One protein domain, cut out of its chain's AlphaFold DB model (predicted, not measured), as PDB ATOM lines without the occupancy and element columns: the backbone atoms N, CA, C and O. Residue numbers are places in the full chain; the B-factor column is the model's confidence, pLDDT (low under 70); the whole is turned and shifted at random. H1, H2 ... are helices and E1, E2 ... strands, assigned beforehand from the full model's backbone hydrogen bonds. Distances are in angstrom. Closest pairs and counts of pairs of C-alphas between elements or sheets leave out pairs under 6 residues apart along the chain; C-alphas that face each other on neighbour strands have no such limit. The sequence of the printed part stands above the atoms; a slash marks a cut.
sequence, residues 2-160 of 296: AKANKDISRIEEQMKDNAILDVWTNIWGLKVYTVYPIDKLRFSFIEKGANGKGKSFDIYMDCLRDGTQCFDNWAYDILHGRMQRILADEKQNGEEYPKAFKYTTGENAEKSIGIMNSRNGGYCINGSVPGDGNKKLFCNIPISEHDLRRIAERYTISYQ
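AT A GLANCE: This is residues 2 to 160 of the 296 residues of an uncharacterized protein of Butyrivibrio sp. M55 (UniProt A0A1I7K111). Two four-stranded antiparallel sheets lie face to face as a sandwich, their strands crossed nearly at right angles, with H4 packed along E2 of the first sheet and H2 packed on H4. H3 makes a corner with H2 and runs past the second sheet near E6, while residues 2 to 10 of H1 stick out as an arm. The printed part has 159 residues, with four named helices and eight named strands in the order H1 E1 E2 E3 E4 H2 H3 E5 E6 E7 E8 H4, and its class is mixed, helices and strands. It is compact, with a radius of gyration of the C-alphas of 16.4 A and spans of 57 by 42 by 31 A.

HOW THE PARTS SIT: The first sheet is a meander, each strand the antiparallel neighbour of the one before: E1, residues 21 to 24, E2, residues 28 to 35, E3, residues 40 to 47, and E4, residues 56 to 62. Within hydrogen-bond range are N 30 and O 23 at 2.8 A, N 33 and O 42 at 2.9 A, and N 43 and O 59 at 2.8 A. The second sheet is also a meander: E5, residues 102 to 105, E6, residues 111 to 117, E7, residues 123 to 130, and E8, residues 136 to 143. Here N 103 and O 113 are 2.8 A apart, N 114 and O 126 2.8 A, and N 127 and O 139 2.8 A. Both sheets are twisted; their strands stand at 88 degrees, and the parts that face each other are 9.4 A apart centre to centre. The closest C-alphas of E2 and E8 are those of Leu 30 and Ile 141, 6.8 A apart. H4, residues 145 to 160, is on the first sheet at a height of 9.9 A, along the strands, at 3 degrees to E2 on the local plane. H2, residues 71 to 79, touches H4 at a steep tilt of 49 degrees, opposite ways; their closest C-alphas, Ala 75 and Ala 152, are 4.5 A apart. H3, residues 82 to 92, and H2 touch only at the corner, and only just, with 3 pairs of C-alphas within 8 A; H3 only grazes the second sheet, with residues 83 to 91. H1, residues 2 to 16, only grazes the first sheet, with residues 15 to 16. In H1, H2, H3 and H4 every O i to N i+4 pair is within hydrogen-bond range.

IN THESE COORDINATES: H1 begins at C-alpha 2, (115.032, 21.080, 55.660), and measures 21.2 A. E2 measures 21.7 A, E3 22.5 A, E7 23.4 A and E8 21.8 A. H4, 21.8 A long, ends at C-alpha 160, (134.804, 33.877, 58.249).

THE WHOLE: The C-alphas farthest apart, those of Ala 2 and Gly 94, are 57.6 A apart. The printed part has no cut and no long link. Mean pLDDT of the printed part is 77.9; 38 residues are under 70, among them 2 to 18 and 49 to 54.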
ATOM      1  N   ALA A   2     115.008  20.904  57.125       32.25
ATOM      2  CA  ALA A   2     115.032  21.080  55.660       32.25
ATOM      3  C   ALA A   2     115.228  22.528  55.142       32.25
ATOM      4  O   ALA A   2     115.635  22.715  54.001       32.25
ATOM      5  N   LYS A   3     114.938  23.557  55.957       28.80
ATOM      6  CA  LYS A   3     115.012  24.974  55.541       28.80
ATOM      7  C   LYS A   3     116.449  25.524  55.569       28.80
ATOM      8  O   LYS A   3     116.882  26.115  54.593       28.80
ATOM      9  N   ALA A   4     117.218  25.201  56.614       33.75
ATOM     10  CA  ALA A   4     118.626  25.598  56.748       33.75
ATOM     11  C   ALA A   4     119.541  24.952  55.686       33.75
ATOM     12  O   ALA A   4     120.395  25.631  55.126       33.75
ATOM     13  N   ASN A   5     119.307  23.679  55.335       33.00
ATOM     14  CA  ASN A   5     120.050  23.012  54.256       33.00
ATOM     15  C   ASN A   5     119.747  23.598  52.868       33.00
ATOM     16  O   ASN A   5     120.639  23.627  52.028       33.00
ATOM     17  N   LYS A   6     118.522  24.094  52.636       30.38
ATOM     18  CA  LYS A   6     118.149  24.778  51.386       30.38
ATOM     19  C   LYS A   6     118.770  26.170  51.261       30.38
ATOM     20  O   LYS A   6     119.083  26.588  50.153       30.38
ATOM     21  N   ASP A   7     118.948  26.886  52.370       34.50
ATOM     22  CA  ASP A   7     119.560  28.219  52.352       34.50
ATOM     23  C   ASP A   7     121.087  28.152  52.177       34.50
ATOM     24  O   ASP A   7     121.644  28.964  51.441       34.50
ATOM     25  N   ILE A   8     121.759  27.158  52.775       38.31
ATOM     26  CA  ILE A   8     123.198  26.901  52.564       38.31
ATOM     27  C   ILE A   8     123.455  26.478  51.117       38.31
ATOM     28  O   ILE A   8     124.296  27.085  50.457       38.31
ATOM     29  N   SER A   9     122.670  25.535  50.582       42.91
ATOM     30  CA  SER A   9     122.806  25.126  49.184       42.91
ATOM     31  C   SER A   9     122.525  26.286  48.232       42.91
ATOM     32  O   SER A   9     123.258  26.451  47.271       42.91
ATOM     33  N   ARG A  10     121.542  27.151  48.520       33.09
ATOM     34  CA  ARG A  10     121.246  28.330  47.690       33.09
ATOM     35  C   ARG A  10     122.355  29.382  47.740       33.09
ATOM     36  O   ARG A  10     122.597  30.018  46.726       33.09
ATOM     37  N   ILE A  11     123.035  29.574  48.873       42.69
ATOM     38  CA  ILE A  11     124.195  30.478  48.978       42.69
ATOM     39  C   ILE A  11     125.406  29.887  48.238       42.69
ATOM     40  O   ILE A  11     126.065  30.605  47.492       42.69
ATOM     41  N   GLU A  12     125.670  28.587  48.379       40.28
ATOM     42  CA  GLU A  12     126.735  27.882  47.647       40.28
ATOM     43  C   GLU A  12     126.473  27.835  46.128       40.28
ATOM     44  O   GLU A  12     127.397  27.982  45.331       40.28
ATOM     45  N   GLU A  13     125.211  27.694  45.721       38.03
ATOM     46  CA  GLU A  13     124.742  27.689  44.330       38.03
ATOM     47  C   GLU A  13     124.718  29.112  43.738       38.03
ATOM     48  O   GLU A  13     125.148  29.311  42.606       38.03
ATOM     49  N   GLN A  14     124.374  30.139  44.528       38.59
ATOM     50  CA  GLN A  14     124.513  31.556  44.149       38.59
ATOM     51  C   GLN A  14     125.975  32.028  44.061       38.59
ATOM     52  O   GLN A  14     126.239  33.032  43.398       38.59
ATOM     53  N   MET A  15     126.920  31.342  44.716       45.50
ATOM     54  CA  MET A  15     128.355  31.675  44.720       45.50
ATOM     55  C   MET A  15     129.198  30.842  43.743       45.50
ATOM     56  O   MET A  15     130.317  31.246  43.431       45.50
ATOM     57  N   LYS A  16     128.683  29.715  43.229       40.94
ATOM     58  CA  LYS A  16     129.342  28.930  42.168       40.94
ATOM     59  C   LYS A  16     129.465  29.701  40.846       40.94
ATOM     60  O   LYS A  16     130.459  29.511  40.152       40.94
ATOM     61  N   ASP A  17     128.524  30.609  40.567       50.44
ATOM     62  CA  ASP A  17     128.476  31.389  39.318       50.44
ATOM     63  C   ASP A  17     128.797  32.890  39.472       50.44
ATOM     64  O   ASP A  17     129.042  33.566  38.473       50.44
ATOM     65  N   ASN A  18     128.869  33.441  40.693       60.00
ATOM     66  CA  ASN A  18     129.098  34.877  40.899       60.00
ATOM     67  C   ASN A  18     130.494  35.166  41.449       60.00
ATOM     68  O   ASN A  18     130.755  35.032  42.645       60.00
ATOM     69  N   ALA A  19     131.378  35.635  40.570       71.81
ATOM     70  CA  ALA A  19     132.625  36.262  40.982       71.81
ATOM     71  C   ALA A  19     132.344  37.368  42.024       71.81
ATOM     72  O   ALA A  19     131.404  38.154  41.879       71.81
ATOM     73  N   ILE A  20     133.168  37.447  43.072       84.50
ATOM     74  CA  ILE A  20     133.135  38.533  44.067       84.50
ATOM     75  C   ILE A  20     133.262  39.890  43.361       84.50
ATOM     76  O   ILE A  20     132.560  40.856  43.687       84.50
ATOM     77  N   LEU A  21     134.155  39.909  42.373       87.50
ATOM     78  CA  LEU A  21     134.427  41.014  41.480       87.50
ATOM     79  C   LEU A  21     134.568  40.491  40.050       87.50
ATOM     80  O   LEU A  21     135.200  39.457  39.837       87.50
ATOM     81  N   ASP A  22     134.028  41.242  39.096       87.81
ATOM     82  CA  ASP A  22     134.216  41.049  37.661       87.81
ATOM     83  C   ASP A  22     134.417  42.434  37.029       87.81
ATOM     84  O   ASP A  22     133.482  43.235  36.973       87.81
ATOM     85  N   VAL A  23     135.651  42.758  36.640       86.94
ATOM     86  CA  VAL A  23     136.019  44.062  36.065       86.94
ATOM     87  C   VAL A  23     136.793  43.878  34.770       86.94
ATOM     88  O   VAL A  23     137.615  42.973  34.646       86.94
ATOM     89  N   TRP A  24     136.555  44.763  33.802       82.69
ATOM     90  CA  TRP A  24     137.160  44.682  32.477       82.69
ATOM     91  C   TRP A  24     137.740  46.017  32.039       82.69
ATOM     92  O   TRP A  24     137.078  47.048  32.067       82.69
ATOM     93  N   THR A  25     138.963  45.959  31.532       83.25
ATOM     94  CA  THR A  25     139.565  46.996  30.693       83.25
ATOM     95  C   THR A  25     139.280  46.697  29.217       83.25
ATOM     96  O   THR A  25     138.569  45.745  28.870       83.25
ATOM     97  N   ASN A  26     139.852  47.488  28.309       80.81
ATOM     98  CA  ASN A  26     139.732  47.247  26.869       80.81
ATOM     99  C   ASN A  26     140.418  45.951  26.414       80.81
ATOM    100  O   ASN A  26     139.983  45.373  25.423       80.81
ATOM    101  N   ILE A  27     141.443  45.487  27.136       82.19
ATOM    102  CA  ILE A  27     142.290  44.359  26.715       82.19
ATOM    103  C   ILE A  27     142.237  43.207  27.718       82.19
ATOM    104  O   ILE A  27     142.228  42.059  27.309       82.19
ATOM    105  N   TRP A  28     142.157  43.483  29.017       84.31
ATOM    106  CA  TRP A  28     142.179  42.460  30.067       84.31
ATOM    107  C   TRP A  28     141.028  42.620  31.056       84.31
ATOM    108  O   TRP A  28     140.606  43.741  31.337       84.31
ATOM    109  N   GLY A  29     140.554  41.514  31.616       84.88
ATOM    110  CA  GLY A  29     139.628  41.467  32.741       84.88
ATOM    111  C   GLY A  29     140.223  40.769  33.956       84.88
ATOM    112  O   GLY A  29     141.145  39.960  33.829       84.88
ATOM    113  N   LEU A  30     139.669  41.086  35.123       90.31
ATOM    114  CA  LEU A  30     139.933  40.418  36.389       90.31
ATOM    115  C   LEU A  30     138.628  39.884  36.958       90.31
ATOM    116  O   LEU A  30     137.673  40.636  37.161       90.31
ATOM    117  N   LYS A  31     138.637  38.596  37.295       90.62
ATOM    118  CA  LYS A  31     137.582  37.970  38.087       90.62
ATOM    119  C   LYS A  31     138.150  37.423  39.387       90.62
ATOM    120  O   LYS A  31     139.188  36.763  39.376       90.62
ATOM    121  N   VAL A  32     137.468  37.686  40.499       90.81
ATOM    122  CA  VAL A  32     137.892  37.236  41.834       90.81
ATOM    123  C   VAL A  32     136.877  36.256  42.401       90.81
ATOM    124  O   VAL A  32     135.682  36.541  42.411       90.81
ATOM    125  N   TYR A  33     137.347  35.115  42.898       84.88
ATOM    126  CA  TYR A  33     136.501  34.046  43.431       84.88
ATOM    127  C   TYR A  33     137.023  33.531  44.766       84.88
ATOM    128  O   TYR A  33     138.227  33.372  44.945       84.88
ATOM    129  N   THR A  34     136.114  33.154  45.659       78.25
ATOM    130  CA  THR A  34     136.422  32.250  46.773       78.25
ATOM    131  C   THR A  34     136.519  30.814  46.279       78.25
ATOM    132  O   THR A  34     135.570  30.299  45.687       78.25
ATOM    133  N   VAL A  35     137.631  30.140  46.567       73.81
ATOM    134  CA  VAL A  35     137.841  28.718  46.267       73.81
ATOM    135  C   VAL A  35     137.898  27.949  47.573       73.81
ATOM    136  O   VAL A  35     138.950  27.564  48.078       73.81
ATOM    137  N   TYR A  36     136.716  27.748  48.138       65.50
ATOM    138  CA  TYR A  36     136.571  27.199  49.473       65.50
ATOM    139  C   TYR A  36     137.105  25.779  49.711       65.50
ATOM    140  O   TYR A  36     137.506  25.507  50.835       65.50
ATOM    141  N   PRO A  37     137.101  24.842  48.741       61.19
ATOM    142  CA  PRO A  37     137.657  23.509  48.985       61.19
ATOM    143  C   PRO A  37     139.151  23.514  49.321       61.19
ATOM    144  O   PRO A  37     139.639  22.550  49.900       61.19
ATOM    145  N   ILE A  38     139.864  24.576  48.934       62.84
ATOM    146  CA  ILE A  38     141.308  24.724  49.139       62.84
ATOM    147  C   ILE A  38     141.660  25.992  49.917       62.84
ATOM    148  O   ILE A  38     142.828  26.359  49.934       62.84
ATOM    149  N   ASP A  39     140.677  26.657  50.534       73.44
ATOM    150  CA  ASP A  39     140.924  27.774  51.449       73.44
ATOM    151  C   ASP A  39     141.723  28.947  50.825       73.44
ATOM    152  O   ASP A  39     142.563  29.584  51.466       73.44
ATOM    153  N   LYS A  40     141.450  29.253  49.545       82.44
ATOM    154  CA  LYS A  40     142.138  30.304  48.767       82.44
ATOM    155  C   LYS A  40     141.176  31.256  48.056       82.44
ATOM    156  O   LYS A  40     140.031  30.907  47.762       82.44
ATOM    157  N   LEU A  41     141.665  32.442  47.701       88.06
ATOM    158  CA  LEU A  41     141.063  33.316  46.693       88.06
ATOM    159  C   LEU A  41     141.728  33.085  45.341       88.06
ATOM    160  O   LEU A  41     142.951  33.057  45.249       88.06
ATOM    161  N   ARG A  42     140.932  32.966  44.278       88.69
ATOM    162  CA  ARG A  42     141.417  32.903  42.896       88.69
ATOM    163  C   ARG A  42     141.251  34.257  42.226       88.69
ATOM    164  O   ARG A  42     140.130  34.749  42.109       88.69
ATOM    165  N   PHE A  43     142.358  34.794  41.733       93.06
ATOM    166  CA  PHE A  43     142.422  35.963  40.865       93.06
ATOM    167  C   PHE A  43     142.666  35.485  39.434       93.06
ATOM    168  O   PHE A  43     143.755  35.011  39.115       93.06
ATOM    169  N   SER A  44     141.640  35.583  38.592       88.69
ATOM    170  CA  SER A  44     141.672  35.161  37.192       88.69
ATOM    171  C   SER A  44     141.860  36.369  36.286       88.69
ATOM    172  O   SER A  44     140.974  37.220  36.201       88.69
ATOM    173  N   PHE A  45     142.994  36.428  35.593       89.19
ATOM    174  CA  PHE A  45     143.302  37.447  34.594       89.19
ATOM    175  C   PHE A  45     143.002  36.898  33.207       89.19
ATOM    176  O   PHE A  45     143.499  35.832  32.838       89.19
ATOM    177  N   ILE A  46     142.180  37.612  32.442       85.06
ATOM    178  CA  ILE A  46     141.632  37.116  31.177       85.06
ATOM    179  C   ILE A  46     141.813  38.175  30.098       85.06
ATOM    180  O   ILE A  46     141.256  39.265  30.196       85.06
ATOM    181  N   GLU A  47     142.566  37.866  29.052       83.31
ATOM    182  CA  GLU A  47     142.688  38.726  27.882       83.31
ATOM    183  C   GLU A  47     141.410  38.638  27.038       83.31
ATOM    184  O   GLU A  47     140.894  37.555  26.745       83.31
ATOM    185  N   LYS A  48     140.900  39.788  26.602       77.81
ATOM    186  CA  LYS A  48     139.840  39.890  25.604       77.81
ATOM    187  C   LYS A  48     140.378  39.383  24.271       77.81
ATOM    188  O   LYS A  48     141.077  40.087  23.550       77.81
ATOM    189  N   GLY A  49     140.037  38.146  23.934       65.81
ATOM    190  CA  GLY A  49     140.339  37.575  22.626       65.81
ATOM    191  C   GLY A  49     139.303  37.984  21.581       65.81
ATOM    192  O   GLY A  49     138.105  37.910  21.839       65.81
ATOM    193  N   ALA A  50     139.749  38.302  20.364       48.78
ATOM    194  CA  ALA A  50     138.855  38.600  19.241       48.78
ATOM    195  C   ALA A  50     138.020  37.389  18.761       48.78
ATOM    196  O   ALA A  50     137.111  37.583  17.971       48.78
ATOM    197  N   ASN A  51     138.313  36.161  19.223       46.94
ATOM    198  CA  ASN A  51     137.621  34.909  18.860       46.94
ATOM    199  C   ASN A  51     137.800  33.810  19.935       46.94
ATOM    200  O   ASN A  51     138.106  32.661  19.619       46.94
ATOM    201  N   GLY A  52     137.739  34.165  21.224       50.94
ATOM    202  CA  GLY A  52     137.872  33.185  22.320       50.94
ATOM    203  C   GLY A  52     139.276  32.586  22.521       50.94
ATOM    204  O   GLY A  52     139.422  31.615  23.252       50.94
ATOM    205  N   LYS A  53     140.315  33.161  21.894       55.53
ATOM    206  CA  LYS A  53     141.727  32.726  21.992       55.53
ATOM    207  C   LYS A  53     142.606  33.626  22.878       55.53
ATOM    208  O   LYS A  53     143.821  33.642  22.704       55.53
ATOM    209  N   GLY A  54     142.009  34.434  23.753       65.06
ATOM    210  CA  GLY A  54     142.776  35.319  24.640       65.06
ATOM    211  C   GLY A  54     143.618  34.519  25.635       65.06
ATOM    212  O   GLY A  54     143.209  33.434  26.054       65.06
ATOM    213  N   LYS A  55     144.794  35.033  26.016       78.88
ATOM    214  CA  LYS A  55     145.584  34.440  27.101       78.88
ATOM    215  C   LYS A  55     144.824  34.576  28.426       78.88
ATOM    216  O   LYS A  55     144.153  35.573  28.671       78.88
ATOM    217  N   SER A  56     144.951  33.596  29.312       84.12
ATOM    218  CA  SER A  56     144.395  33.686  30.665       84.12
ATOM    219  C   SER A  56     145.286  32.986  31.673       84.12
ATOM    220  O   SER A  56     145.919  31.983  31.342       84.12
ATOM    221  N   PHE A  57     145.299  33.478  32.906       84.12
ATOM    222  CA  PHE A  57     146.012  32.834  34.001       84.12
ATOM    223  C   PHE A  57     145.333  33.087  35.346       84.12
ATOM    224  O   PHE A  57     144.695  34.119  35.556       84.12
ATOM    225  N   ASP A  58     145.528  32.142  36.261       89.31
ATOM    226  CA  ASP A  58     145.008  32.195  37.621       89.31
ATOM    227  C   ASP A  58     146.150  32.305  38.633       89.31
ATOM    228  O   ASP A  58     147.168  31.610  38.531       89.31
ATOM    229  N   ILE A  59     145.940  33.131  39.654       92.06
ATOM    230  CA  ILE A  59     146.777  33.183  40.853       92.06
ATOM    231  C   ILE A  59     145.892  32.877  42.055       92.06
ATOM    232  O   ILE A  59     144.842  33.495  42.236       92.06
ATOM    233  N   TYR A  60     146.314  31.910  42.867       89.56
ATOM    234  CA  TYR A  60     145.601  31.514  44.073       89.56
ATOM    235  C   TYR A  60     146.332  32.066  45.291       89.56
ATOM    236  O   TYR A  60     147.507  31.765  45.479       89.56
ATOM    237  N   MET A  61     145.634  32.858  46.094       90.06
ATOM    238  CA  MET A  61     146.155  33.487  47.302       90.06
ATOM    239  C   MET A  61     145.574  32.827  48.544       90.06
ATOM    240  O   MET A  61     144.372  32.565  48.592       90.06
ATOM    241  N   ASP A  62     146.415  32.589  49.547       86.12
ATOM    242  CA  ASP A  62     145.978  32.022  50.820       86.12
ATOM    243  C   ASP A  62     145.054  32.975  51.576       86.12
ATOM    244  O   ASP A  62     145.295  34.182  51.678       86.12
ATOM    245  N   CYS A  63     143.975  32.412  52.114       79.19
ATOM    246  CA  CYS A  63     142.977  33.167  52.852       79.19
ATOM    247  C   CYS A  63     143.253  33.233  54.352       79.19
ATOM    248  O   CYS A  63     142.748  34.147  54.988       79.19
ATOM    249  N   LEU A  64     143.963  32.264  54.938       70.88
ATOM    250  CA  LEU A  64     144.065  32.121  56.392       70.88
ATOM    251  C   LEU A  64     145.392  32.618  56.953       70.88
ATOM    252  O   LEU A  64     146.447  32.477  56.350       70.88
ATOM    253  N   ARG A  65     145.287  33.179  58.157       56.72
ATOM    254  CA  ARG A  65     146.364  33.794  58.924       56.72
ATOM    255  C   ARG A  65     147.299  32.737  59.507       56.72
ATOM    256  O   ARG A  65     147.039  32.207  60.582       56.72
ATOM    257  N   ASP A  66     148.408  32.481  58.829       53.62
ATOM    258  CA  ASP A  66     149.527  31.669  59.319       53.62
ATOM    259  C   ASP A  66     150.822  32.495  59.396       53.62
ATOM    260  O   ASP A  66     151.889  32.075  58.979       53.62
ATOM    261  N   GLY A  67     150.747  33.732  59.896       51.00
ATOM    262  CA  GLY A  67     151.928  34.602  60.013       51.00
ATOM    263  C   GLY A  67     152.526  35.071  58.676       51.00
ATOM    264  O   GLY A  67     153.427  35.907  58.695       51.00
ATOM    265  N   THR A  68     152.003  34.610  57.535       59.75
ATOM    266  CA  THR A  68     152.391  35.043  56.188       59.75
ATOM    267  C   THR A  68     151.434  36.104  55.612       59.75
ATOM    268  O   THR A  68     150.405  36.457  56.203       59.75
ATOM    269  N   GLN A  69     151.796  36.667  54.453       67.00
ATOM    270  CA  GLN A  69     151.002  37.632  53.681       67.00
ATOM    271  C   GLN A  69     149.732  36.982  53.096       67.00
ATOM    272  O   GLN A  69     149.664  36.686  51.911       67.00
ATOM    273  N   CYS A  70     148.711  36.744  53.913       84.00
ATOM    274  CA  CYS A  70     147.420  36.204  53.474       84.00
ATOM    275  C   CYS A  70     146.386  37.307  53.187       84.00
ATOM    276  O   CYS A  70     146.544  38.465  53.587       84.00
ATOM    277  N   PHE A  71     145.290  36.943  52.515       89.44
ATOM    278  CA  PHE A  71     144.254  37.914  52.163       89.44
ATOM    279  C   PHE A  71     143.488  38.449  53.379       89.44
ATOM    280  O   PHE A  71     142.980  39.560  53.308       89.44
ATOM    281  N   ASP A  72     143.448  37.730  54.507       86.38
ATOM    282  CA  ASP A  72     142.836  38.225  55.753       86.38
ATOM    283  C   ASP A  72     143.482  39.541  56.219       86.38
ATOM    284  O   ASP A  72     142.793  40.510  56.543       86.38
ATOM    285  N   ASN A  73     144.817  39.616  56.158       86.62
ATOM    286  CA  ASN A  73     145.562  40.827  56.513       86.62
ATOM    287  C   ASN A  73     145.232  41.977  55.549       86.62
ATOM    288  O   ASN A  73     144.984  43.102  55.982       86.62
ATOM    289  N   TRP A  74     145.172  41.685  54.245       91.31
ATOM    290  CA  TRP A  74     144.833  42.686  53.233       91.31
ATOM    291  C   TRP A  74     143.403  43.185  53.404       91.31
ATOM    292  O   TRP A  74     143.167  44.388  53.377       91.31
ATOM    293  N   ALA A  75     142.454  42.275  53.626       90.94
ATOM    294  CA  ALA A  75     141.060  42.607  53.864       90.94
ATOM    295  C   ALA A  75     140.919  43.509  55.092       90.94
ATOM    296  O   ALA A  75     140.248  44.537  55.017       90.94
ATOM    297  N   TYR A  76     141.607  43.193  56.194       88.50
ATOM    298  CA  TYR A  76     141.628  44.066  57.362       88.50
ATOM    299  C   TYR A  76     142.127  45.472  56.997       88.50
ATOM    300  O   TYR A  76     141.474  46.461  57.335       88.50
ATOM    301  N   ASP A  77     143.258  45.589  56.299       91.38
ATOM    302  CA  ASP A  77     143.846  46.890  55.960       91.38
ATOM    303  C   ASP A  77     143.009  47.703  54.972       91.38
ATOM    304  O   ASP A  77     142.946  48.929  55.096       91.38
ATOM    305  N   ILE A  78     142.342  47.035  54.029       92.94
ATOM    306  CA  ILE A  78     141.385  47.642  53.100       92.94
ATOM    307  C   ILE A  78     140.190  48.203  53.877       92.94
ATOM    308  O   ILE A  78     139.840  49.372  53.719       92.94
ATOM    309  N   LEU A  79     139.566  47.391  54.737       91.00
ATOM    310  CA  LEU A  79     138.330  47.768  55.431       91.00
ATOM    311  C   LEU A  79     138.541  48.877  56.465       91.00
ATOM    312  O   LEU A  79     137.648  49.701  56.657       91.00
ATOM    313  N   HIS A  80     139.722  48.924  57.085       89.62
ATOM    314  CA  HIS A  80     140.081  49.924  58.096       89.62
ATOM    315  C   HIS A  80     140.870  51.115  57.524       89.62
ATOM    316  O   HIS A  80     141.408  51.914  58.288       89.62
ATOM    317  N   GLY A  81     140.991  51.227  56.195       84.88
ATOM    318  CA  GLY A  81     141.655  52.354  55.526       84.88
ATOM    319  C   GLY A  81     143.175  52.434  55.726       84.88
ATOM    320  O   GLY A  81     143.802  53.410  55.317       84.88
ATOM    321  N   ARG A  82     143.807  51.418  56.329       89.31
ATOM    322  CA  ARG A  82     145.263  51.390  56.564       89.31
ATOM    323  C   ARG A  82     146.045  51.189  55.270       89.31
ATOM    324  O   ARG A  82     147.138  51.737  55.134       89.31
ATOM    325  N   MET A  83     145.465  50.472  54.305       91.19
ATOM    326  CA  MET A  83     146.088  50.210  53.004       91.19
ATOM    327  C   MET A  83     146.472  51.501  52.274       91.19
ATOM    328  O   MET A  83     147.584  51.600  51.764       91.19
ATOM    329  N   GLN A  84     145.588  52.504  52.250       87.62
ATOM    330  CA  GLN A  84     145.852  53.765  51.553       87.62
ATOM    331  C   GLN A  84     147.091  54.471  52.110       87.62
ATOM    332  O   GLN A  84     147.921  54.955  51.345       87.62
ATOM    333  N   ARG A  85     147.232  54.495  53.440       87.94
ATOM    334  CA  ARG A  85     148.390  55.089  54.113       87.94
ATOM    335  C   ARG A  85     149.674  54.334  53.778       87.94
ATOM    336  O   ARG A  85     150.635  54.952  53.345       87.94
ATOM    337  N   ILE A  86     149.656  53.008  53.901       89.94
ATOM    338  CA  ILE A  86     150.818  52.160  53.608       89.94
ATOM    339  C   ILE A  86     151.274  52.344  52.152       89.94
ATOM    340  O   ILE A  86     152.454  52.564  51.894       89.94
ATOM    341  N   LEU A  87     150.342  52.323  51.194       89.31
ATOM    342  CA  LEU A  87     150.663  52.517  49.779       89.31
ATOM    343  C   LEU A  87     151.148  53.940  49.466       89.31
ATOM    344  O   LEU A  87     151.953  54.128  48.553       89.31
ATOM    345  N   ALA A  88     150.649  54.955  50.174       85.88
ATOM    346  CA  ALA A  88     151.146  56.322  50.040       85.88
ATOM    347  C   ALA A  88     152.593  56.442  50.542       85.88
ATOM    348  O   ALA A  88     153.416  57.039  49.849       85.88
ATOM    349  N   ASP A  89     152.906  55.822  51.681       87.38
ATOM    350  CA  ASP A  89     154.254  55.792  52.255       87.38
ATOM    351  C   ASP A  89     155.233  55.054  51.317       87.38
ATOM    352  O   ASP A  89     156.317  55.555  51.024       87.38
ATOM    353  N   GLU A  90     154.838  53.909  50.745       86.88
ATOM    354  CA  GLU A  90     155.636  53.197  49.729       86.88
ATOM    355  C   GLU A  90     155.918  54.059  48.495       86.88
ATOM    356  O   GLU A  90     157.052  54.130  48.018       86.88
ATOM    357  N   LYS A  91     154.898  54.770  47.999       83.88
ATOM    358  CA  LYS A  91     155.047  55.662  46.846       83.88
ATOM    359  C   LYS A  91     156.006  56.816  47.140       83.88
ATOM    360  O   LYS A  91     156.800  57.172  46.272       83.88
ATOM    361  N   GLN A  92     155.940  57.402  48.336       85.75
ATOM    362  CA  GLN A  92     156.867  58.458  48.760       85.75
ATOM    363  C   GLN A  92     158.312  57.953  48.842       85.75
ATOM    364  O   GLN A  92     159.234  58.693  48.511       85.75
ATOM    365  N   ASN A  93     158.499  56.681  49.196       84.50
ATOM    366  CA  ASN A  93     159.804  56.025  49.247       84.50
ATOM    367  C   ASN A  93     160.315  55.538  47.876       84.50
ATOM    368  O   ASN A  93     161.381  54.931  47.802       84.50
ATOM    369  N   GLY A  94     159.594  55.814  46.783       79.06
ATOM    370  CA  GLY A  94     160.025  55.484  45.423       79.06
ATOM    371  C   GLY A  94     159.806  54.024  45.018       79.06
ATOM    372  O   GLY A  94     160.415  53.563  44.054       79.06
ATOM    373  N   GLU A  95     158.945  53.289  45.721       78.56
ATOM    374  CA  GLU A  95     158.642  51.897  45.388       78.56
ATOM    375  C   GLU A  95     157.785  51.804  44.117       78.56
ATOM    376  O   GLU A  95     156.640  52.261  44.077       78.56
ATOM    377  N   GLU A  96     158.333  51.201  43.055       66.19
ATOM    378  CA  GLU A  96     157.624  51.042  41.774       66.19
ATOM    379  C   GLU A  96     156.583  49.905  41.807       66.19
ATOM    380  O   GLU A  96     155.575  49.958  41.096       66.19
ATOM    381  N   TYR A  97     156.806  48.887  42.641       67.69
ATOM    382  CA  TYR A  97     155.982  47.679  42.739       67.69
ATOM    383  C   TYR A  97     155.546  47.434  44.187       67.69
ATOM    384  O   TYR A  97     156.266  47.823  45.107       67.69
ATOM    385  N   PRO A  98     154.407  46.753  44.408       67.56
ATOM    386  CA  PRO A  98     153.885  46.563  45.755       67.56
ATOM    387  C   PRO A  98     154.854  45.760  46.627       67.56
ATOM    388  O   PRO A  98     155.347  44.707  46.206       67.56
ATOM    389  N   LYS A  99     155.113  46.247  47.846       81.19
ATOM    390  CA  LYS A  99     155.912  45.539  48.858       81.19
ATOM    391  C   LYS A  99     155.035  44.991  49.978       81.19
ATOM    392  O   LYS A  99     155.078  43.793  50.246       81.19
ATOM    393  N   ALA A 100     154.213  45.836  50.586       83.50
ATOM    394  CA  ALA A 100     153.335  45.476  51.692       83.50
ATOM    395  C   ALA A 100     152.145  44.633  51.230       83.50
ATOM    396  O   ALA A 100     151.791  43.660  51.890       83.50
ATOM    397  N   PHE A 101     151.571  44.964  50.072       90.31
ATOM    398  CA  PHE A 101     150.446  44.240  49.475       90.31
ATOM    399  C   PHE A 101     150.908  43.415  48.282       90.31
ATOM    400  O   PHE A 101     150.419  43.584  47.165       90.31
ATOM    401  N   LYS A 102     151.888  42.539  48.512       91.44
ATOM    402  CA  LYS A 102     152.364  41.572  47.525       91.44
ATOM    403  C   LYS A 102     152.369  40.171  48.106       91.44
ATOM    404  O   LYS A 102     152.885  39.931  49.193       91.44
ATOM    405  N   TYR A 103     151.812  39.251  47.340       91.88
ATOM    406  CA  TYR A 103     151.794  37.834  47.639       91.88
ATOM    407  C   TYR A 103     152.450  37.076  46.494       91.88
ATOM    408  O   TYR A 103     152.152  37.311  45.320       91.88
ATOM    409  N   THR A 104     153.367  36.182  46.840       90.75
ATOM    410  CA  THR A 104     154.114  35.349  45.899       90.75
ATOM    411  C   THR A 104     153.735  33.892  46.082       90.75
ATOM    412  O   THR A 104     153.566  33.428  47.203       90.75
ATOM    413  N   THR A 105     153.607  33.166  44.978       88.31
ATOM    414  CA  THR A 105     153.205  31.757  44.966       88.31
ATOM    415  C   THR A 105     153.778  31.039  43.745       88.31
ATOM    416  O   THR A 105     154.445  31.648  42.906       88.31
ATOM    417  N   GLY A 106     153.498  29.743  43.626       83.31
ATOM    418  CA  GLY A 106     154.092  28.873  42.614       83.31
ATOM    419  C   GLY A 106     155.498  28.409  42.992       83.31
ATOM    420  O   GLY A 106     156.098  28.892  43.955       83.31
ATOM    421  N   GLU A 107     156.013  27.445  42.233       81.94
ATOM    422  CA  GLU A 107     157.362  26.921  42.445       81.94
ATOM    423  C   GLU A 107     158.377  28.064  42.282       81.94
ATOM    424  O   GLU A 107     158.275  28.869  41.357       81.94
ATOM    425  N   ASN A 108     159.313  28.197  43.225       83.69
ATOM    426  CA  ASN A 108     160.310  29.277  43.245       83.69
ATOM    427  C   ASN A 108     159.726  30.709  43.209       83.69
ATOM    428  O   ASN A 108     160.368  31.619  42.681       83.69
ATOM    429  N   ALA A 109     158.518  30.925  43.751       82.62
ATOM    430  CA  ALA A 109     157.856  32.237  43.788       82.62
ATOM    431  C   ALA A 109     157.667  32.875  42.391       82.62
ATOM    432  O   ALA A 109     157.727  34.097  42.214       82.62
ATOM    433  N   GLU A 110     157.452  32.038  41.374       87.94
ATOM    434  CA  GLU A 110     157.371  32.466  39.979       87.94
ATOM    435  C   GLU A 110     156.114  33.303  39.660       87.94
ATOM    436  O   GLU A 110     156.116  34.066  38.688       87.94
ATOM    437  N   LYS A 111     155.060  33.200  40.486       92.25
ATOM    438  CA  LYS A 111     153.798  33.945  40.351       92.25
ATOM    439  C   LYS A 111     153.646  34.965  41.471       92.25
ATOM    440  O   LYS A 111     154.047  34.720  42.607       92.25
ATOM    441  N   SER A 112     152.999  36.093  41.188       92.94
ATOM    442  CA  SER A 112     152.651  37.060  42.231       92.94
ATOM    443  C   SER A 112     151.378  37.835  41.943       92.94
ATOM    444  O   SER A 112     151.124  38.207  40.801       92.94
ATOM    445  N   ILE A 113     150.631  38.141  42.997       94.50
ATOM    446  CA  ILE A 113     149.507  39.078  42.998       94.50
ATOM    447  C   ILE A 113     149.851  40.237  43.931       94.50
ATOM    448  O   ILE A 113     150.519  40.041  44.947       94.50
ATOM    449  N   GLY A 114     149.411  41.447  43.609       94.00
ATOM    450  CA  GLY A 114     149.586  42.585  44.498       94.00
ATOM    451  C   GLY A 114     148.597  43.709  44.259       94.00
ATOM    452  O   GLY A 114     147.975  43.782  43.200       94.00
ATOM    453  N   ILE A 115     148.462  44.585  45.250       93.19
ATOM    454  CA  ILE A 115     147.678  45.820  45.165       93.19
ATOM    455  C   ILE A 115     148.648  46.990  45.229       93.19
ATOM    456  O   ILE A 115     149.462  47.070  46.141       93.19
ATOM    457  N   MET A 116     148.564  47.906  44.272       88.94
ATOM    458  CA  MET A 116     149.432  49.079  44.210       88.94
ATOM    459  C   MET A 116     148.661  50.332  43.808       88.94
ATOM    460  O   MET A 116     147.538  50.258  43.306       88.94
ATOM    461  N   ASN A 117     149.296  51.491  43.974       86.38
ATOM    462  CA  ASN A 117     148.811  52.725  43.370       86.38
ATOM    463  C   ASN A 117     148.866  52.617  41.840       86.38
ATOM    464  O   ASN A 117     149.890  52.259  41.258       86.38
ATOM    465  N   SER A 118     147.768  52.967  41.179       81.12
ATOM    466  CA  SER A 118     147.739  53.101  39.724       81.12
ATOM    467  C   SER A 118     148.519  54.346  39.289       81.12
ATOM    468  O   SER A 118     148.461  55.395  39.937       81.12
ATOM    469  N   ARG A 119     149.213  54.261  38.143       73.81
ATOM    470  CA  ARG A 119     149.933  55.402  37.543       73.81
ATOM    471  C   ARG A 119     149.005  56.579  37.216       73.81
ATOM    472  O   ARG A 119     149.442  57.721  37.281       73.81
ATOM    473  N   ASN A 120     147.730  56.302  36.938       73.69
ATOM    474  CA  ASN A 120     146.724  57.305  36.570       73.69
ATOM    475  C   ASN A 120     145.830  57.729  37.753       73.69
ATOM    476  O   ASN A 120     144.764  58.299  37.543       73.69
ATOM    477  N   GLY A 121     146.245  57.434  38.991       74.06
ATOM    478  CA  GLY A 121     145.424  57.631  40.186       74.06
ATOM    479  C   GLY A 121     144.502  56.442  40.478       74.06
ATOM    480  O   GLY A 121     144.167  55.654  39.591       74.06
ATOM    481  N   GLY A 122     144.128  56.292  41.751       84.94
ATOM    482  CA  GLY A 122     143.405  55.122  42.256       84.94
ATOM    483  C   GLY A 122     144.312  53.907  42.473       84.94
ATOM    484  O   GLY A 122     145.526  54.045  42.649       84.94
ATOM    485  N   TYR A 123     143.724  52.713  42.441       89.69
ATOM    486  CA  TYR A 123     144.411  51.459  42.744       89.69
ATOM    487  C   TYR A 123     144.506  50.551  41.517       89.69
ATOM    488  O   TYR A 123     143.796  50.716  40.524       89.69
ATOM    489  N   CYS A 124     145.396  49.572  41.589       91.88
ATOM    490  CA  CYS A 124     145.563  48.537  40.585       91.88
ATOM    491  C   CYS A 124     145.815  47.194  41.265       91.88
ATOM    492  O   CYS A 124     146.629  47.116  42.186       91.88
ATOM    493  N   ILE A 125     145.171  46.137  40.769       94.19
ATOM    494  CA  ILE A 125     145.563  44.759  41.068       94.19
ATOM    495  C   ILE A 125     146.553  44.307  39.990       94.19
ATOM    496  O   ILE A 125     146.225  44.269  38.800       94.19
ATOM    497  N   ASN A 126     147.777  43.998  40.413       92.88
ATOM    498  CA  ASN A 126     148.860  43.495  39.575       92.88
ATOM    499  C   ASN A 126     148.951  41.971  39.683       92.88
ATOM    500  O   ASN A 126     149.114  41.449  40.780       92.88
ATOM    501  N   GLY A 127     148.902  41.274  38.552       92.94
ATOM    502  CA  GLY A 127     149.219  39.853  38.444       92.94
ATOM    503  C   GLY A 127     150.486  39.636  37.626       92.94
ATOM    504  O   GLY A 127     150.679  40.279  36.593       92.94
ATOM    505  N   SER A 128     151.332  38.703  38.054       91.88
ATOM    506  CA  SER A 128     152.513  38.274  37.310       91.88
ATOM    507  C   SER A 128     152.649  36.759  37.298       91.88
ATOM    508  O   SER A 128     152.470  36.112  38.330       91.88
ATOM    509  N   VAL A 129     152.980  36.209  36.131       91.69
ATOM    510  CA  VAL A 129     153.276  34.785  35.916       91.69
ATOM    511  C   VAL A 129     154.448  34.642  34.937       91.69
ATOM    512  O   VAL A 129     154.746  35.590  34.200       91.69
ATOM    513  N   PRO A 130     155.118  33.478  34.876       89.62
ATOM    514  CA  PRO A 130     156.038  33.179  33.785       89.62
ATOM    515  C   PRO A 130     155.335  33.307  32.430       89.62
ATOM    516  O   PRO A 130     154.198  32.868  32.263       89.62
ATOM    517  N   GLY A 131     156.004  33.934  31.473       80.69
ATOM    518  CA  GLY A 131     155.560  34.064  30.090       80.69
ATOM    519  C   GLY A 131     156.553  33.427  29.119       80.69
ATOM    520  O   GLY A 131     157.489  32.727  29.510       80.69
ATOM    521  N   ASP A 132     156.342  33.684  27.831       77.62
ATOM    522  CA  ASP A 132     157.138  33.092  26.758       77.62
ATOM    523  C   ASP A 132     158.604  33.583  26.803       77.62
ATOM    524  O   ASP A 132     158.876  34.781  26.929       77.62
ATOM    525  N   GLY A 133     159.561  32.657  26.675       71.44
ATOM    526  CA  GLY A 133     160.986  32.973  26.495       71.44
ATOM    527  C   GLY A 133     161.666  33.667  27.684       71.44
ATOM    528  O   GLY A 133     162.364  34.660  27.486       71.44
ATOM    529  N   ASN A 134     161.468  33.164  28.909       68.25
ATOM    530  CA  ASN A 134     162.004  33.709  30.172       68.25
ATOM    531  C   ASN A 134     161.513  35.121  30.550       68.25
ATOM    532  O   ASN A 134     162.010  35.710  31.512       68.25
ATOM    533  N   LYS A 135     160.528  35.685  29.842       82.44
ATOM    534  CA  LYS A 135     159.916  36.968  30.211       82.44
ATOM    535  C   LYS A 135     158.732  36.733  31.137       82.44
ATOM    536  O   LYS A 135     157.940  35.830  30.905       82.44
ATOM    537  N   LYS A 136     158.568  37.568  32.164       85.50
ATOM    538  CA  LYS A 136     157.347  37.568  32.981       85.50
ATOM    539  C   LYS A 136     156.209  38.241  32.217       85.50
ATOM    540  O   LYS A 136     156.391  39.316  31.644       85.50
ATOM    541  N   LEU A 137     155.035  37.621  32.233       87.12
ATOM    542  CA  LEU A 137     153.787  38.269  31.855       87.12
ATOM    543  C   LEU A 137     153.317  39.096  33.051       87.12
ATOM    544  O   LEU A 137     153.234  38.580  34.165       87.12
ATOM    545  N   PHE A 138     153.010  40.368  32.819       88.06
ATOM    546  CA  PHE A 138     152.432  41.259  33.820       88.06
ATOM    547  C   PHE A 138     151.074  41.746  33.336       88.06
ATOM    548  O   PHE A 138     150.929  42.155  32.185       88.06
ATOM    549  N   CYS A 139     150.094  41.739  34.231       89.25
ATOM    550  CA  CYS A 139     148.785  42.320  33.996       89.25
ATOM    551  C   CYS A 139     148.465  43.303  35.119       89.25
ATOM    552  O   CYS A 139     148.613  42.977  36.294       89.25
ATOM    553  N   ASN A 140     148.033  44.503  34.748       90.38
ATOM    554  CA  ASN A 140     147.666  45.575  35.664       90.38
ATOM    555  C   ASN A 140     146.214  45.945  35.396       90.38
ATOM    556  O   ASN A 140     145.903  46.460  34.323       90.38
ATOM    557  N   ILE A 141     145.337  45.671  36.358       91.12
ATOM    558  CA  ILE A 141     143.911  45.967  36.255       91.12
ATOM    559  C   ILE A 141     143.582  47.111  37.210       91.12
ATOM    560  O   ILE A 141     143.603  46.905  38.428       91.12
ATOM    561  N   PRO A 142     143.289  48.316  36.685       91.81
ATOM    562  CA  PRO A 142     142.787  49.413  37.495       91.81
ATOM    563  C   PRO A 142     141.521  48.989  38.232       91.81
ATOM    564  O   PRO A 142     140.640  48.351  37.654       91.81
ATOM    565  N   ILE A 143     141.437  49.358  39.504       90.94
ATOM    566  CA  ILE A 143     140.325  49.002  40.374       90.94
ATOM    567  C   ILE A 143     139.940  50.201  41.239       90.94
ATOM    568  O   ILE A 143     140.795  50.988  41.660       90.94
ATOM    569  N   SER A 144     138.642  50.357  41.493       89.75
ATOM    570  CA  SER A 144     138.156  51.397  42.394       89.75
ATOM    571  C   SER A 144     138.369  51.004  43.860       89.75
ATOM    572  O   SER A 144     138.452  49.824  44.204       89.75
ATOM    573  N   GLU A 145     138.412  51.993  44.753       88.81
ATOM    574  CA  GLU A 145     138.409  51.731  46.199       88.81
ATOM    575  C   GLU A 145     137.167  50.937  46.625       88.81
ATOM    576  O   GLU A 145     137.256  50.011  47.428       88.81
ATOM    577  N   HIS A 146     136.015  51.267  46.037       89.62
ATOM    578  CA  HIS A 146     134.757  50.575  46.284       89.62
ATOM    579  C   HIS A 146     134.855  49.083  45.941       89.62
ATOM    580  O   HIS A 146     134.393  48.245  46.710       89.62
ATOM    581  N   ASP A 147     135.493  48.734  44.826       91.19
ATOM    582  CA  ASP A 147     135.674  47.339  44.426       91.19
ATOM    583  C   ASP A 147     136.651  46.596  45.342       91.19
ATOM    584  O   ASP A 147     136.401  45.441  45.684       91.19
ATOM    585  N   LEU A 148     137.720  47.254  45.806       92.62
ATOM    586  CA  LEU A 148     138.614  46.678  46.817       92.62
ATOM    587  C   LEU A 148     137.873  46.406  48.127       92.62
ATOM    588  O   LEU A 148     137.956  45.294  48.656       92.62
ATOM    589  N   ARG A 149     137.092  47.380  48.618       91.56
ATOM    590  CA  ARG A 149     136.237  47.198  49.801       91.56
ATOM    591  C   ARG A 149     135.232  46.074  49.576       91.56
ATOM    592  O   ARG A 149     135.116  45.206  50.431       91.56
ATOM    593  N   ARG A 150     134.591  46.002  48.406       88.12
ATOM    594  CA  ARG A 150     133.666  44.919  48.045       88.12
ATOM    595  C   ARG A 150     134.337  43.548  48.091       88.12
ATOM    596  O   ARG A 150     133.718  42.613  48.598       88.12
ATOM    597  N   ILE A 151     135.566  43.401  47.580       90.31
ATOM    598  CA  ILE A 151     136.288  42.125  47.677       90.31
ATOM    599  C   ILE A 151     136.519  41.763  49.144       90.31
ATOM    600  O   ILE A 151     136.192  40.645  49.545       90.31
ATOM    601  N   ALA A 152     137.039  42.701  49.938       91.25
ATOM    602  CA  ALA A 152     137.336  42.481  51.348       91.25
ATOM    603  C   ALA A 152     136.077  42.143  52.167       91.25
ATOM    604  O   ALA A 152     136.064  41.135  52.864       91.25
ATOM    605  N   GLU A 153     134.989  42.906  52.021       86.06
ATOM    606  CA  GLU A 153     133.710  42.666  52.706       86.06
ATOM    607  C   GLU A 153     133.131  41.294  52.345       86.06
ATOM    608  O   GLU A 153     132.701  40.537  53.220       86.06
ATOM    609  N   ARG A 154     133.135  40.937  51.053       83.31
ATOM    610  CA  ARG A 154     132.623  39.639  50.595       83.31
ATOM    611  C   ARG A 154     133.478  38.487  51.098       83.31
ATOM    612  O   ARG A 154     132.901  37.494  51.529       83.31
ATOM    613  N   TYR A 155     134.801  38.640  51.093       83.94
ATOM    614  CA  TYR A 155     135.720  37.689  51.711       83.94
ATOM    615  C   TYR A 155     135.404  37.508  53.202       83.94
ATOM    616  O   TYR A 155     135.200  36.381  53.639       83.94
ATOM    617  N   THR A 156     135.282  38.592  53.973       79.50
ATOM    618  CA  THR A 156     134.981  38.537  55.411       79.50
ATOM    619  C   THR A 156     133.670  37.795  55.667       79.50
ATOM    620  O   THR A 156     133.646  36.834  56.428       79.50
ATOM    621  N   ILE A 157     132.592  38.165  54.969       74.00
ATOM    622  CA  ILE A 157     131.273  37.536  55.136       74.00
ATOM    623  C   ILE A 157     131.313  36.044  54.800       74.00
ATOM    624  O   ILE A 157     130.694  35.232  55.486       74.00
ATOM    625  N   SER A 158     131.982  35.678  53.709       67.38
ATOM    626  CA  SER A 158     131.857  34.341  53.142       67.38
ATOM    627  C   SER A 158     132.880  33.359  53.710       67.38
ATOM    628  O   SER A 158     132.574  32.186  53.923       67.38
ATOM    629  N   TYR A 159     134.079  33.846  54.011       66.38
ATOM    630  CA  TYR A 159     135.186  33.045  54.496       66.38
ATOM    631  C   TYR A 159     135.189  32.917  56.022       66.38
ATOM    632  O   TYR A 159     135.398  31.815  56.523       66.38
ATOM    633  N   GLN A 160     134.884  33.980  56.781       61.91
ATOM    634  CA  GLN A 160     134.804  33.877  58.249       61.91
ATOM    635  C   GLN A 160     133.629  33.004  58.678       61.91
ATOM    636  O   GLN A 160     133.805  32.107  59.492       61.91
TER     637      GLN A 160